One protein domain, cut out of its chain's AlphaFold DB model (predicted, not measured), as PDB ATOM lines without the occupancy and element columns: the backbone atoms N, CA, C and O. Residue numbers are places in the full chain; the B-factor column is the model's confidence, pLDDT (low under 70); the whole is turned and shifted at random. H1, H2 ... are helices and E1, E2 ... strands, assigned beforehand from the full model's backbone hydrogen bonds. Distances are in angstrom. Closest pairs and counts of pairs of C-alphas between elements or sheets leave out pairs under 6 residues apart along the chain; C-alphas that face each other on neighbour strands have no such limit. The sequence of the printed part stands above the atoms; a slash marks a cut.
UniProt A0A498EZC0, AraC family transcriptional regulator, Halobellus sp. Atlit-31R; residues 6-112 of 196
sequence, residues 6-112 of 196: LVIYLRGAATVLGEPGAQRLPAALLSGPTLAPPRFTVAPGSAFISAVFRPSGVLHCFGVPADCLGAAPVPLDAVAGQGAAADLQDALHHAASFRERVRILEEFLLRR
ATOM      1  N   LEU A   6     196.161 197.087 143.032       93.00
ATOM      2  CA  LEU A   6     197.443 196.391 143.033       93.00
ATOM      3  C   LEU A   6     198.348 197.084 142.020       93.00
ATOM      4  O   LEU A   6     197.961 197.232 140.864       93.00
ATOM      5  N   VAL A   7     199.537 197.498 142.445       93.31
ATOM      6  CA  VAL A   7     200.551 198.127 141.592       93.31
ATOM      7  C   VAL A   7     201.809 197.273 141.618       93.31
ATOM      8  O   VAL A   7     202.275 196.906 142.694       93.31
ATOM      9  N   ILE A   8     202.352 196.964 140.438       94.94
ATOM     10  CA  ILE A   8     203.557 196.144 140.273       94.94
ATOM     11  C   ILE A   8     204.535 196.871 139.350       94.94
ATOM     12  O   ILE A   8     204.265 197.066 138.162       94.94
ATOM     13  N   TYR A   9     205.681 197.271 139.891       92.88
ATOM     14  CA  TYR A   9     206.781 197.878 139.154       92.88
ATOM     15  C   TYR A   9     207.564 196.804 138.394       92.88
ATOM     16  O   TYR A   9     208.163 195.909 138.978       92.88
ATOM     17  N   LEU A  10     207.598 196.929 137.069       91.12
ATOM     18  CA  LEU A  10     208.402 196.096 136.169       91.12
ATOM     19  C   LEU A  10     209.829 196.638 136.033       91.12
ATOM     20  O   LEU A  10     210.771 195.892 135.773       91.12
ATOM     21  N   ARG A  11     209.979 197.958 136.182       90.12
ATOM     22  CA  ARG A  11     211.249 198.686 136.186       90.12
ATOM     23  C   ARG A  11     211.098 199.954 137.016       90.12
ATOM     24  O   ARG A  11     210.044 200.589 136.989       90.12
ATOM     25  N   GLY A  12     212.179 200.361 137.675       89.00
ATOM     26  CA  GLY A  12     212.209 201.569 138.493       89.00
ATOM     27  C   GLY A  12     211.513 201.377 139.839       89.00
ATOM     28  O   GLY A  12     211.459 200.265 140.361       89.00
ATOM     29  N   ALA A  13     211.056 202.473 140.434       88.19
ATOM     30  CA  ALA A  13     210.359 202.479 141.716       88.19
ATOM     31  C   ALA A  13     209.650 203.817 141.931       88.19
ATOM     32  O   ALA A  13     209.963 204.817 141.275       88.19
ATOM     33  N   ALA A  14     208.746 203.841 142.902       87.00
ATOM     34  CA  ALA A  14     208.242 205.075 143.477       87.00
ATOM     35  C   ALA A  14     208.677 205.229 144.930       87.00
ATOM     36  O   ALA A  14     209.001 204.255 145.611       87.00
ATOM     37  N   THR A  15     208.663 206.469 145.394       86.56
ATOM     38  CA  THR A  15     208.983 206.852 146.762       86.56
ATOM     39  C   THR A  15     207.825 207.681 147.290       86.56
ATOM     40  O   THR A  15     207.460 208.684 146.678       86.56
ATOM     41  N   VAL A  16     207.227 207.272 148.407       82.56
ATOM     42  CA  VAL A  16     206.215 208.084 149.095       82.56
ATOM     43  C   VAL A  16     206.917 209.192 149.862       82.56
ATOM     44  O   VAL A  16     207.923 208.958 150.528       82.56
ATOM     45  N   LEU A  17     206.376 210.401 149.746       75.81
ATOM     46  CA  LEU A  17     206.839 211.581 150.459       75.81
ATOM     47  C   LEU A  17     205.962 211.760 151.704       75.81
ATOM     48  O   LEU A  17     204.783 212.095 151.582       75.81
ATOM     49  N   GLY A  18     206.525 211.531 152.890       69.19
ATOM     50  CA  GLY A  18     205.835 211.696 154.169       69.19
ATOM     51  C   GLY A  18     206.797 212.033 155.308       69.19
ATOM     52  O   GLY A  18     208.010 212.004 155.130       69.19
ATOM     53  N   GLU A  19     206.250 212.355 156.478       51.19
ATOM     54  CA  GLU A  19     207.001 212.477 157.735       51.19
ATOM     55  C   GLU A  19     207.070 211.089 158.405       51.19
ATOM     56  O   GLU A  19     206.022 210.446 158.518       51.19
ATOM     57  N   PRO A  20     208.251 210.591 158.836       57.06
ATOM     58  CA  PRO A  20     209.522 211.300 159.008       57.06
ATOM     59  C   PRO A  20     210.558 210.989 157.901       57.06
ATOM     60  O   PRO A  20     211.734 210.768 158.192       57.06
ATOM     61  N   GLY A  21     210.155 210.920 156.627       67.62
ATOM     62  CA  GLY A  21     211.089 210.753 155.510       67.62
ATOM     63  C   GLY A  21     210.495 210.130 154.246       67.62
ATOM     64  O   GLY A  21     209.421 209.529 154.239       67.62
ATOM     65  N   ALA A  22     211.236 210.258 153.144       76.69
ATOM     66  CA  ALA A  22     210.879 209.651 151.871       76.69
ATOM     67  C   ALA A  22     211.151 208.135 151.905       76.69
ATOM     68  O   ALA A  22     212.299 207.713 152.056       76.69
ATOM     69  N   GLN A  23     210.113 207.312 151.745       82.38
ATOM     70  CA  GLN A  23     210.233 205.852 151.797       82.38
ATOM     71  C   GLN A  23     210.015 205.234 150.418       82.38
ATOM     72  O   GLN A  23     208.998 205.478 149.763       82.38
ATOM     73  N   ARG A  24     210.969 204.407 149.975       85.81
ATOM     74  CA  ARG A  24     210.841 203.654 148.724       85.81
ATOM     75  C   ARG A  24     209.716 202.629 148.853       85.81
ATOM     76  O   ARG A  24     209.675 201.866 149.815       85.81
ATOM     77  N   LEU A  25     208.834 202.607 147.863       87.19
ATOM     78  CA  LEU A  25     207.739 201.657 147.796       87.19
ATOM     79  C   LEU A  25     208.224 200.254 147.401       87.19
ATOM     80  O   LEU A  25     209.178 200.133 146.623       87.19
ATOM     81  N   PRO A  26     207.559 199.196 147.902       88.31
ATOM     82  CA  PRO A  26     207.782 197.830 147.445       88.31
ATOM     83  C   PRO A  26     207.570 197.690 145.933       88.31
ATOM     84  O   PRO A  26     206.816 198.451 145.324       88.31
ATOM     85  N   ALA A  27     208.195 196.679 145.326       90.81
ATOM     86  CA  ALA A  27     208.031 196.415 143.897       90.81
ATOM     87  C   ALA A  27     206.598 195.988 143.536       90.81
ATOM     88  O   ALA A  27     206.127 196.323 142.454       90.81
ATOM     89  N   ALA A  28     205.888 195.320 144.447       94.31
ATOM     90  CA  ALA A  28     204.467 195.015 144.325       94.31
ATOM     91  C   ALA A  28     203.731 195.396 145.615       94.31
ATOM     92  O   ALA A  28     204.165 195.036 146.713       94.31
ATOM     93  N   LEU A  29     202.625 196.128 145.491       92.94
ATOM     94  CA  LEU A  29     201.899 196.682 146.635       92.94
ATOM     95  C   LEU A  29     200.403 196.834 146.369       92.94
ATOM     96  O   LEU A  29     199.983 197.107 145.244       92.94
ATOM     97  N   LEU A  30     199.610 196.716 147.430       91.69
ATOM     98  CA  LEU A  30     198.222 197.148 147.466       91.69
ATOM     99  C   LEU A  30     198.136 198.567 148.018       91.69
ATOM    100  O   LEU A  30     198.699 198.879 149.063       91.69
ATOM    101  N   SER A  31     197.389 199.420 147.333       87.44
ATOM    102  CA  SER A  31     196.966 200.717 147.848       87.44
ATOM    103  C   SER A  31     195.489 200.640 148.185       87.44
ATOM    104  O   SER A  31     194.691 200.188 147.361       87.44
ATOM    105  N   GLY A  32     195.134 201.103 149.379       82.50
ATOM    106  CA  GLY A  32     193.750 201.231 149.802       82.50
ATOM    107  C   GLY A  32     193.039 202.450 149.206       82.50
ATOM    108  O   GLY A  32     193.684 203.320 148.605       82.50
ATOM    109  N   PRO A  33     191.712 202.526 149.401       74.75
ATOM    110  CA  PRO A  33     190.957 203.761 149.247       74.75
ATOM    111  C   PRO A  33     191.563 204.866 150.101       74.75
ATOM    112  O   PRO A  33     191.754 204.706 151.304       74.75
ATOM    113  N   THR A  34     191.778 206.032 149.506       72.25
ATOM    114  CA  THR A  34     192.192 207.218 150.252       72.25
ATOM    115  C   THR A  34     191.359 208.430 149.850       72.25
ATOM    116  O   THR A  34     191.077 208.659 148.674       72.25
ATOM    117  N   LEU A  35     190.950 209.203 150.860       68.44
ATOM    118  CA  LEU A  35     190.233 210.469 150.699       68.44
ATOM    119  C   LEU A  35     191.181 211.646 150.410       68.44
ATOM    120  O   LEU A  35     190.715 212.720 150.040       68.44
ATOM    121  N   ALA A  36     192.496 211.448 150.557       70.88
ATOM    122  CA  ALA A  36     193.523 212.435 150.242       70.88
ATOM    123  C   ALA A  36     194.463 211.921 149.135       70.88
ATOM    124  O   ALA A  36     194.815 210.740 149.115       70.88
ATOM    125  N   PRO A  37     194.915 212.777 148.207       66.19
ATOM    126  CA  PRO A  37     195.869 212.350 147.193       66.19
ATOM    127  C   PRO A  37     197.212 211.984 147.857       66.19
ATOM    128  O   PRO A  37     197.812 212.845 148.511       66.19
ATOM    129  N   PRO A  38     197.711 210.740 147.707       69.56
ATOM    130  CA  PRO A  38     199.025 210.381 148.219       69.56
ATOM    131  C   PRO A  38     200.103 211.156 147.457       69.56
ATOM    132  O   PRO A  38     200.022 211.328 146.239       69.56
ATOM    133  N   ARG A  39     201.134 211.619 148.169       78.81
ATOM    134  CA  ARG A  39     202.292 212.284 147.563       78.81
ATOM    135  C   ARG A  39     203.389 211.259 147.327       78.81
ATOM    136  O   ARG A  39     203.906 210.672 148.273       78.81
ATOM    137  N   PHE A  40     203.762 211.058 146.072       82.31
ATOM    138  CA  PHE A  40     204.866 210.181 145.707       82.31
ATOM    139  C   PHE A  40     205.640 210.747 144.521       82.31
ATOM    140  O   PHE A  40     205.104 211.499 143.707       82.31
ATOM    141  N   THR A  41     206.906 210.366 144.421       85.31
ATOM    142  CA  THR A  41     207.740 210.582 143.242       85.31
ATOM    143  C   THR A  41     207.990 209.247 142.563       85.31
ATOM    144  O   THR A  41     208.177 208.226 143.221       85.31
ATOM    145  N   VAL A  42     207.977 209.239 141.234       86.56
ATOM    146  CA  VAL A  42     208.296 208.055 140.429       86.56
ATOM    147  C   VAL A  42     209.647 208.289 139.771       86.56
ATOM    148  O   VAL A  42     209.864 209.340 139.168       86.56
ATOM    149  N   ALA A  43     210.561 207.326 139.882       88.62
ATOM    150  CA  ALA A  43     211.872 207.440 139.254       88.62
ATOM    151  C   ALA A  43     211.739 207.517 137.714       88.62
ATOM    152  O   ALA A  43     210.926 206.779 137.142       88.62
ATOM    153  N   PRO A  44     212.534 208.350 137.017       89.38
ATOM    154  CA  PRO A  44     212.537 208.400 135.555       89.38
ATOM    155  C   PRO A  44     212.753 207.016 134.923       89.38
ATOM    156  O   PRO A  44     213.555 206.220 135.406       89.38
ATOM    157  N   GLY A  45     212.020 206.712 133.847       89.25
ATOM    158  CA  GLY A  45     212.101 205.415 133.156       89.25
ATOM    159  C   GLY A  45     211.395 204.248 133.864       89.25
ATOM    160  O   GLY A  45     211.486 203.103 133.397       89.25
ATOM    161  N   SER A  46     210.680 204.511 134.965       89.81
ATOM    162  CA  SER A  46     209.862 203.494 135.630       89.81
ATOM    163  C   SER A  46     208.738 202.995 134.723       89.81
ATOM    164  O   SER A  46     208.132 203.759 133.975       89.81
ATOM    165  N   ALA A  47     208.444 201.704 134.820       90.06
ATOM    166  CA  ALA A  47     207.316 201.065 134.158       90.06
ATOM    167  C   ALA A  47     206.600 200.179 135.173       90.06
ATOM    168  O   ALA A  47     207.248 199.416 135.888       90.06
ATOM    169  N   PHE A  48     205.276 200.272 135.229       92.44
ATOM    170  CA  PHE A  48     204.451 199.474 136.126       92.44
ATOM    171  C   PHE A  48     203.177 199.021 135.415       92.44
ATOM    172  O   PHE A  48     202.765 199.608 134.413       92.44
ATOM    173  N   ILE A  49     202.568 197.970 135.948       92.88
ATOM    174  CA  ILE A  49     201.215 197.533 135.617       92.88
ATOM    175  C   ILE A  49     200.370 197.609 136.885       92.88
ATOM    176  O   ILE A  49     200.885 197.414 137.990       92.88
ATOM    177  N   SER A  50     199.087 197.923 136.743       92.44
ATOM    178  CA  SER A  50     198.166 197.956 137.872       92.44
ATOM    179  C   SER A  50     196.833 197.290 137.553       92.44
ATOM    180  O   SER A  50     196.371 197.297 136.413       92.44
ATOM    181  N   ALA A  51     196.218 196.723 138.590       91.81
ATOM    182  CA  ALA A  51     194.837 196.259 138.586       91.81
ATOM    183  C   ALA A  51     194.037 197.092 139.587       91.81
ATOM    184  O   ALA A  51     194.401 197.169 140.761       91.81
ATOM    185  N   VAL A  52     192.952 197.710 139.124       89.62
ATOM    186  CA  VAL A  52     192.016 198.459 139.972       89.62
ATOM    187  C   VAL A  52     190.870 197.530 140.347       89.62
ATOM    188  O   VAL A  52     190.241 196.923 139.476       89.62
ATOM    189  N   PHE A  53     190.599 197.402 141.639       86.19
ATOM    190  CA  PHE A  53     189.571 196.504 142.140       86.19
ATOM    191  C   PHE A  53     188.218 197.198 142.178       86.19
ATOM    192  O   PHE A  53     188.084 198.307 142.678       86.19
ATOM    193  N   ARG A  54     187.173 196.502 141.729       84.50
ATOM    194  CA  ARG A  54     185.804 196.866 142.115       84.50
ATOM    195  C   ARG A  54     185.635 196.701 143.633       84.50
ATOM    196  O   ARG A  54     186.414 195.955 144.239       84.50
ATOM    197  N   PRO A  55     184.605 197.309 144.248       80.19
ATOM    198  CA  PRO A  55     184.263 197.021 145.637       80.19
ATOM    199  C   PRO A  55     184.222 195.515 145.903       80.19
ATOM    200  O   PRO A  55     183.729 194.746 145.077       80.19
ATOM    201  N   SER A  56     184.738 195.088 147.054       83.75
ATOM    202  CA  SER A  56     184.962 193.677 147.427       83.75
ATOM    203  C   SER A  56     186.098 192.953 146.698       83.75
ATOM    204  O   SER A  56     186.448 191.854 147.113       83.75
ATOM    205  N   GLY A  57     186.697 193.520 145.647       86.75
ATOM    206  CA  GLY A  57     187.709 192.828 144.843       86.75
ATOM    207  C   GLY A  57     188.961 192.460 145.640       86.75
ATOM    208  O   GLY A  57     189.450 191.342 145.515       86.75
ATOM    209  N   VAL A  58     189.431 193.350 146.521       88.62
ATOM    210  CA  VAL A  58     190.552 193.050 147.432       88.62
ATOM    211  C   VAL A  58     190.180 191.952 148.420       88.62
ATOM    212  O   VAL A  58     190.936 191.001 148.583       88.62
ATOM    213  N   LEU A  59     189.007 192.052 149.047       86.75
ATOM    214  CA  LEU A  59     188.540 191.047 150.001       86.75
ATOM    215  C   LEU A  59     188.410 189.671 149.335       86.75
ATOM    216  O   LEU A  59     188.799 188.667 149.919       86.75
ATOM    217  N   HIS A  60     187.933 189.630 148.092       86.19
ATOM    218  CA  HIS A  60     187.837 188.406 147.306       86.19
ATOM    219  C   HIS A  60     189.219 187.844 146.937       86.19
ATOM    220  O   HIS A  60     189.466 186.660 147.120       86.19
ATOM    221  N   CYS A  61     190.138 188.683 146.455       88.44
ATOM    222  CA  CYS A  61     191.439 188.211 145.978       88.44
ATOM    223  C   CYS A  61     192.443 187.943 147.108       88.44
ATOM    224  O   CYS A  61     193.383 187.189 146.905       88.44
ATOM    225  N   PHE A  62     192.308 188.576 148.275       87.88
ATOM    226  CA  PHE A  62     193.323 188.529 149.338       87.88
ATOM    227  C   PHE A  62     192.766 188.171 150.718       87.88
ATOM    228  O   PHE A  62     193.542 188.022 151.654       87.88
ATOM    229  N   GLY A  63     191.444 188.067 150.889       87.00
ATOM    230  CA  GLY A  63     190.828 187.851 152.205       87.00
ATOM    231  C   GLY A  63     190.966 189.042 153.160       87.00
ATOM    232  O   GLY A  63     190.637 188.924 154.337       87.00
ATOM    233  N   VAL A  64     191.437 190.192 152.668       87.44
ATOM    234  CA  VAL A  64     191.690 191.397 153.465       87.44
ATOM    235  C   VAL A  64     190.588 192.430 153.212       87.44
ATOM    236  O   VAL A  64     190.370 192.807 152.056       87.44
ATOM    237  N   PRO A  65     189.897 192.919 154.259       87.06
ATOM    238  CA  PRO A  65     188.974 194.041 154.136       87.06
ATOM    239  C   PRO A  65     189.663 195.282 153.559       87.06
ATOM    240  O   PRO A  65     190.799 195.604 153.909       87.06
ATOM    241  N   ALA A  66     188.982 196.002 152.672       86.69
ATOM    242  CA  ALA A  66     189.551 197.167 152.002       86.69
ATOM    243  C   ALA A  66     189.874 198.318 152.977       86.69
ATOM    244  O   ALA A  66     190.787 199.096 152.710       86.69
ATOM    245  N   ASP A  67     189.177 198.412 154.113       85.88
ATOM    246  CA  ASP A  67     189.435 199.396 155.174       85.88
ATOM    247  C   ASP A  67     190.708 199.088 155.974       85.88
ATOM    248  O   ASP A  67     191.289 199.989 156.579       85.88
ATOM    249  N   CYS A  68     191.204 197.849 155.922       85.69
ATOM    250  CA  CYS A  68     192.493 197.486 156.504       85.69
ATOM    251  C   CYS A  68     193.692 197.951 155.661       85.69
ATOM    252  O   CYS A  68     194.810 197.962 156.173       85.69
ATOM    253  N   LEU A  69     193.494 198.342 154.395       82.44
ATOM    254  CA  LEU A  69     194.592 198.781 153.524       82.44
ATOM    255  C   LEU A  69     195.141 200.175 153.872       82.44
ATOM    256  O   LEU A  69     196.184 200.547 153.344       82.44
ATOM    257  N   GLY A  70     194.488 200.918 154.774       72.50
ATOM    258  CA  GLY A  70     194.981 202.186 155.315       72.50
ATOM    259  C   GLY A  70     195.369 203.238 154.262       72.50
ATOM    260  O   GLY A  70     195.044 203.140 153.081       72.50
ATOM    261  N   ALA A  71     196.074 204.282 154.711       70.19
ATOM    262  CA  ALA A  71     196.625 205.314 153.825       70.19
ATOM    263  C   ALA A  71     198.003 204.937 153.245       70.19
ATOM    264  O   ALA A  71     198.436 205.514 152.247       70.19
ATOM    265  N   ALA A  72     198.703 203.998 153.884       78.00
ATOM    266  CA  ALA A  72     200.031 203.563 153.480       78.00
ATOM    267  C   ALA A  72     199.936 202.314 152.589       78.00
ATOM    268  O   ALA A  72     199.198 201.390 152.926       78.00
ATOM    269  N   PRO A  73     200.699 202.242 151.486       84.38
ATOM    270  CA  PRO A  73     200.753 201.044 150.659       84.38
ATOM    271  C   PRO A  73     201.186 199.798 151.439       84.38
ATOM    272  O   PRO A  73     202.192 199.813 152.147       84.38
ATOM    273  N   VAL A  74     200.451 198.704 151.259       90.12
ATOM    274  CA  VAL A  74     200.720 197.403 151.877       90.12
ATOM    275  C   VAL A  74     201.544 196.550 150.906       90.12
ATOM    276  O   VAL A  74     201.109 196.357 149.768       90.12
ATOM    277  N   PRO A  75     202.720 196.021 151.296       93.06
ATOM    278  CA  PRO A  75     203.494 195.115 150.446       93.06
ATOM    279  C   PRO A  75     202.675 193.886 150.041       93.06
ATOM    280  O   PRO A  75     201.981 193.311 150.880       93.06
ATOM    281  N   LEU A  76     202.782 193.449 148.782       94.00
ATOM    282  CA  LEU A  76     202.011 192.303 148.291       94.00
ATOM    283  C   LEU A  76     202.262 191.048 149.142       94.00
ATOM    284  O   LEU A  76     201.304 190.395 149.538       94.00
ATOM    285  N   ASP A  77     203.515 190.765 149.504       94.06
ATOM    286  CA  ASP A  77     203.892 189.588 150.304       94.06
ATOM    287  C   ASP A  77     203.149 189.491 151.648       94.06
ATOM    288  O   ASP A  77     202.856 188.393 152.116       94.06
ATOM    289  N   ALA A  78     202.770 190.630 152.241       91.88
ATOM    290  CA  ALA A  78     202.052 190.670 153.515       91.88
ATOM    291  C   ALA A  78     200.625 190.098 153.424       91.88
ATOM    292  O   ALA A  78     200.079 189.649 154.428       91.88
ATOM    293  N   VAL A  79     200.023 190.108 152.231       89.94
ATOM    294  CA  VAL A  79     198.662 189.593 151.983       89.94
ATOM    295  C   VAL A  79     198.649 188.355 151.087       89.94
ATOM    296  O   VAL A  79     197.658 187.637 151.006       89.94
ATOM    297  N   ALA A  80     199.741 188.134 150.360       90.88
ATOM    298  CA  ALA A  80     199.866 187.146 149.301       90.88
ATOM    299  C   ALA A  80     200.738 185.945 149.687       90.88
ATOM    300  O   ALA A  80     200.752 184.957 148.952       90.88
ATOM    301  N   GLY A  81     201.452 186.042 150.812       91.75
ATOM    302  CA  GLY A  81     202.497 185.110 151.210       91.75
ATOM    303  C   GLY A  81     203.877 185.560 150.732       91.75
ATOM    304  O   GLY A  81     204.017 186.238 149.714       91.75
ATOM    305  N   GLN A  82     204.904 185.168 151.486       93.94
ATOM    306  CA  GLN A  82     206.297 185.498 151.198       93.94
ATOM    307  C   GLN A  82     206.711 184.987 149.810       93.94
ATOM    308  O   GLN A  82     206.504 183.816 149.503       93.94
ATOM    309  N   GLY A  83     207.328 185.851 148.999       93.81
ATOM    310  CA  GLY A  83     207.825 185.509 147.660       93.81
ATOM    311  C   GLY A  83     206.833 185.788 146.531       93.81
ATOM    312  O   GLY A  83     207.252 185.930 145.386       93.81
ATOM    313  N   ALA A  84     205.548 185.988 146.838       94.00
ATOM    314  CA  ALA A  84     204.525 186.237 145.827       94.00
ATOM    315  C   ALA A  84     204.799 187.496 144.986       94.00
ATOM    316  O   ALA A  84     204.493 187.519 143.795       94.00
ATOM    317  N   ALA A  85     205.373 188.542 145.586       94.25
ATOM    318  CA  ALA A  85     205.794 189.742 144.872       94.25
ATOM    319  C   ALA A  85     206.904 189.459 143.859       94.25
ATOM    320  O   ALA A  85     206.819 189.923 142.723       94.25
ATOM    321  N   ALA A  86     207.918 188.695 144.267       94.00
ATOM    322  CA  ALA A  86     209.051 188.357 143.418       94.00
ATOM    323  C   ALA A  86     208.616 187.453 142.258       94.00
ATOM    324  O   ALA A  86     208.892 187.778 141.107       94.00
ATOM    325  N   ASP A  87     207.858 186.393 142.550       95.12
ATOM    326  CA  ASP A  87     207.368 185.438 141.549       95.12
ATOM    327  C   ASP A  87     206.478 186.123 140.504       95.12
ATOM    328  O   ASP A  87     206.629 185.918 139.298       95.12
ATOM    329  N   LEU A  88     205.558 186.986 140.954       95.06
ATOM    330  CA  LEU A  88     204.674 187.720 140.054       95.06
ATOM    331  C   LEU A  88     205.451 188.726 139.199       95.06
ATOM    332  O   LEU A  88     205.186 188.855 138.003       95.06
ATOM    333  N   GLN A  89     206.407 189.444 139.791       94.50
ATOM    334  CA  GLN A  89     207.239 190.390 139.054       94.50
ATOM    335  C   GLN A  89     208.093 189.677 137.998       94.50
ATOM    336  O   GLN A  89     208.184 190.171 136.873       94.50
ATOM    337  N   ASP A  90     208.671 188.523 138.334       95.19
ATOM    338  CA  ASP A  90     209.483 187.719 137.422       95.19
ATOM    339  C   ASP A  90     208.661 187.198 136.234       95.19
ATOM    340  O   ASP A  90     209.038 187.405 135.077       95.19
ATOM    341  N   ALA A  91     207.473 186.645 136.497       96.00
ATOM    342  CA  ALA A  91     206.551 186.202 135.452       96.00
ATOM    343  C   ALA A  91     206.151 187.354 134.510       96.00
ATOM    344  O   ALA A  91     206.162 187.215 133.285       96.00
ATOM    345  N   LEU A  92     205.841 188.532 135.062       95.81
ATOM    346  CA  LEU A  92     205.486 189.714 134.269       95.81
ATOM    347  C   LEU A  92     206.671 190.278 133.468       95.81
ATOM    348  O   LEU A  92     206.459 190.879 132.405       95.81
ATOM    349  N   HIS A  93     207.897 190.117 133.968       94.25
ATOM    350  CA  HIS A  93     209.113 190.529 133.274       94.25
ATOM    351  C   HIS A  93     209.374 189.657 132.041       94.25
ATOM    352  O   HIS A  93     209.671 190.195 130.975       94.25
ATOM    353  N   HIS A  94     209.182 188.341 132.175       95.62
ATOM    354  CA  HIS A  94     209.392 187.356 131.110       95.62
ATOM    355  C   HIS A  94     208.243 187.256 130.096       95.62
ATOM    356  O   HIS A  94     208.408 186.637 129.046       95.62
ATOM    357  N   ALA A  95     207.098 187.884 130.367       96.69
ATOM    358  CA  ALA A  95     205.978 187.934 129.435       96.69
ATOM    359  C   ALA A  95     206.369 188.597 128.097       96.69
ATOM    360  O   ALA A  95     206.836 189.739 128.056       96.69
ATOM    361  N   ALA A  96     206.085 187.913 126.990       94.75
ATOM    362  CA  ALA A  96     206.396 188.334 125.627       94.75
ATOM    363  C   ALA A  96     205.496 189.475 125.124       94.75
ATOM    364  O   ALA A  96     205.792 190.112 124.110       94.75
ATOM    365  N   SER A  97     204.373 189.749 125.798       95.12
ATOM    366  CA  SER A  97     203.449 190.814 125.401       95.12
ATOM    367  C   SER A  97     202.674 191.412 126.573       95.12
ATOM    368  O   SER A  97     202.513 190.802 127.628       95.12
ATOM    369  N   PHE A  98     202.100 192.601 126.364       91.69
ATOM    370  CA  PHE A  98     201.183 193.200 127.337       91.69
ATOM    371  C   PHE A  98     199.949 192.320 127.597       91.69
ATOM    372  O   PHE A  98     199.510 192.202 128.735       91.69
ATOM    373  N   ARG A  99     199.421 191.649 126.565       96.56
ATOM    374  CA  ARG A  99     198.286 190.723 126.710       96.56
ATOM    375  C   ARG A  99     198.630 189.548 127.627       96.56
ATOM    376  O   ARG A  99     197.798 189.134 128.424       96.56
ATOM    377  N   GLU A 100     199.846 189.027 127.524       97.12
ATOM    378  CA  GLU A 100     200.322 187.965 128.407       97.12
ATOM    379  C   GLU A 100     200.502 188.457 129.845       97.12
ATOM    380  O   GLU A 100     200.075 187.775 130.770       97.12
ATOM    381  N   ARG A 101     201.006 189.683 130.045       96.50
ATOM    382  CA  ARG A 101     201.051 190.311 131.379       96.50
ATOM    383  C   ARG A 101     199.672 190.422 132.022       96.50
ATOM    384  O   ARG A 101     199.535 190.141 133.207       96.50
ATOM    385  N   VAL A 102     198.658 190.816 131.247       95.19
ATOM    386  CA  VAL A 102     197.267 190.864 131.723       95.19
ATOM    387  C   VAL A 102     196.794 189.470 132.136       95.19
ATOM    388  O   VAL A 102     196.294 189.326 133.244       95.19
ATOM    389  N   ARG A 103     197.032 188.439 131.313       96.38
ATOM    390  CA  ARG A 103     196.652 187.057 131.644       96.38
ATOM    391  C   ARG A 103     197.323 186.558 132.928       96.38
ATOM    392  O   ARG A 103     196.641 186.018 133.787       96.38
ATOM    393  N   ILE A 104     198.632 186.770 133.080       96.69
ATOM    394  CA  ILE A 104     199.382 186.393 134.293       96.69
ATOM    395  C   ILE A 104     198.771 187.064 135.530       96.69
ATOM    396  O   ILE A 104     198.587 186.423 136.565       96.69
ATOM    397  N   LEU A 105     198.431 188.351 135.420       94.44
ATOM    398  CA  LEU A 105     197.816 189.103 136.507       94.44
ATOM    399  C   LEU A 105     196.410 188.585 136.839       94.44
ATOM    400  O   LEU A 105     196.083 188.424 138.010       94.44
ATOM    401  N   GLU A 106     195.591 188.288 135.830       93.06
ATOM    402  CA  GLU A 106     194.264 187.691 136.008       93.06
ATOM    403  C   GLU A 106     194.355 186.317 136.681       93.06
ATOM    404  O   GLU A 106     193.673 186.081 137.675       93.06
ATOM    405  N   GLU A 107     195.232 185.433 136.204       93.81
ATOM    406  CA  GLU A 107     195.450 184.107 136.793       93.81
ATOM    407  C   GLU A 107     195.917 184.200 138.250       93.81
ATOM    408  O   GLU A 107     195.436 183.451 139.103       93.81
ATOM    409  N   PHE A 108     196.815 185.139 138.560       93.06
ATOM    410  CA  PHE A 108     197.261 185.392 139.929       93.06
ATOM    411  C   PHE A 108     196.105 185.824 140.843       93.06
ATOM    412  O   PHE A 108     195.981 185.316 141.959       93.06
ATOM    413  N   LEU A 109     195.251 186.739 140.376       90.31
ATOM    414  CA  LEU A 109     194.128 187.264 141.156       90.31
ATOM    415  C   LEU A 109     192.993 186.241 141.321       90.31
ATOM    416  O   LEU A 109     192.403 186.157 142.395       90.31
ATOM    417  N   LEU A 110     192.711 185.441 140.289       85.88
ATOM    418  CA  LEU A 110     191.618 184.458 140.277       85.88
ATOM    419  C   LEU A 110     191.950 183.154 141.013       85.88
ATOM    420  O   LEU A 110     191.045 182.421 141.403       85.88
ATOM    421  N   ARG A 111     193.236 182.843 141.219       83.12
ATOM    422  CA  ARG A 111     193.679 181.630 141.932       83.12
ATOM    423  C   ARG A 111     193.368 181.626 143.427       83.12
ATOM    424  O   ARG A 111     193.587 180.608 144.083       83.12
ATOM    425  N   ARG A 112     192.908 182.744 143.988       69.62
ATOM    426  CA  ARG A 112     192.704 182.883 145.430       69.62
ATOM    427  C   ARG A 112     191.242 182.672 145.811       69.62
ATOM    428  O   ARG A 112     190.360 183.203 145.141       69.62
TER     429      ARG A 112
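AT A GLANCE: This is residues 6 to 112 of the 196 residues of the protein "AraC family transcriptional regulator" of Halobellus sp. Atlit-31R (UniProt A0A498EZC0). A three-stranded sheet, E4, E1 and E6, makes the middle of this domain, in two layers with a helical hairpin, H4 and H5, packed over one face. A smaller three-stranded sheet, E3, E2 and E5, makes the end away from that hairpin, and the short helices H1 and H2 lie beyond one end of the first sheet's strands. The printed part has 107 residues, with six named strands, E1 to E6, followed by five named helices, H1 to H5. Both sheets are antiparallel, in the orders E4 - E1 - E6 and E3 - E2 - E5, and the class is mixed, helices and strands. The whole is compact and rounded, with a radius of gyration of the C-alphas of 13.8 A and spans of 38 by 33 by 24 A.

HOW THE PARTS SIT: E1, residues 6 to 11, is the inner strand between E4, residues 28 to 31, and E6, residues 47 to 52. N 7 and O 29 are 2.9 A apart and N 8 and O 49 are 2.9 A apart, within hydrogen-bond range. In the other sheet E2, residues 14 to 18, forms a hairpin with E3, residues 21 to 24, with N 23 and O 16 at 3.0 A. On its other side E2 has E5, residues 40 to 42, with N 15 and O 41 at 2.8 A. H1, residues 57 to 62, and H2, residues 66 to 69, are close but not clearly touching; their closest C-alphas, of Val 58 and Ala 66, are 6.2 A apart. H3, residues 76 to 80, touches H4, residues 84 to 94, only at the corner, the closest C-alphas being those of Asp 77 and Ala 84, 5.6 A apart. H3 and H4 are on the same face of the first sheet, H4 at a height over the sheet of 8.9 A. H4 and H5, residues 98 to 110, touch at a shallow tilt of 23 degrees, opposite ways, with the closest C-alphas, of Leu 92 and Arg 101, 5.3 A apart. In H1, H3, H4 and H5 every O i to N i+4 pair is within hydrogen-bond range; H2 is too short for such a pair.

IN THESE COORDINATES: E1 begins at C-alpha 6, (197.443, 196.391, 143.033), and is 15.6 A long. E6 measures 16.6 A and H4 15.5 A. H5, 18.3 A, ends at C-alpha 110, (191.618, 184.458, 140.277).

THE WHOLE: The C-alphas farthest apart, of Pro 20 and Ala 96, are 40.6 A apart. The printed part has no cut, and no link is long. The mean pLDDT of the printed part is 87.1; residues 18 to 21, 35, 37 to 38 and 112 are under 70.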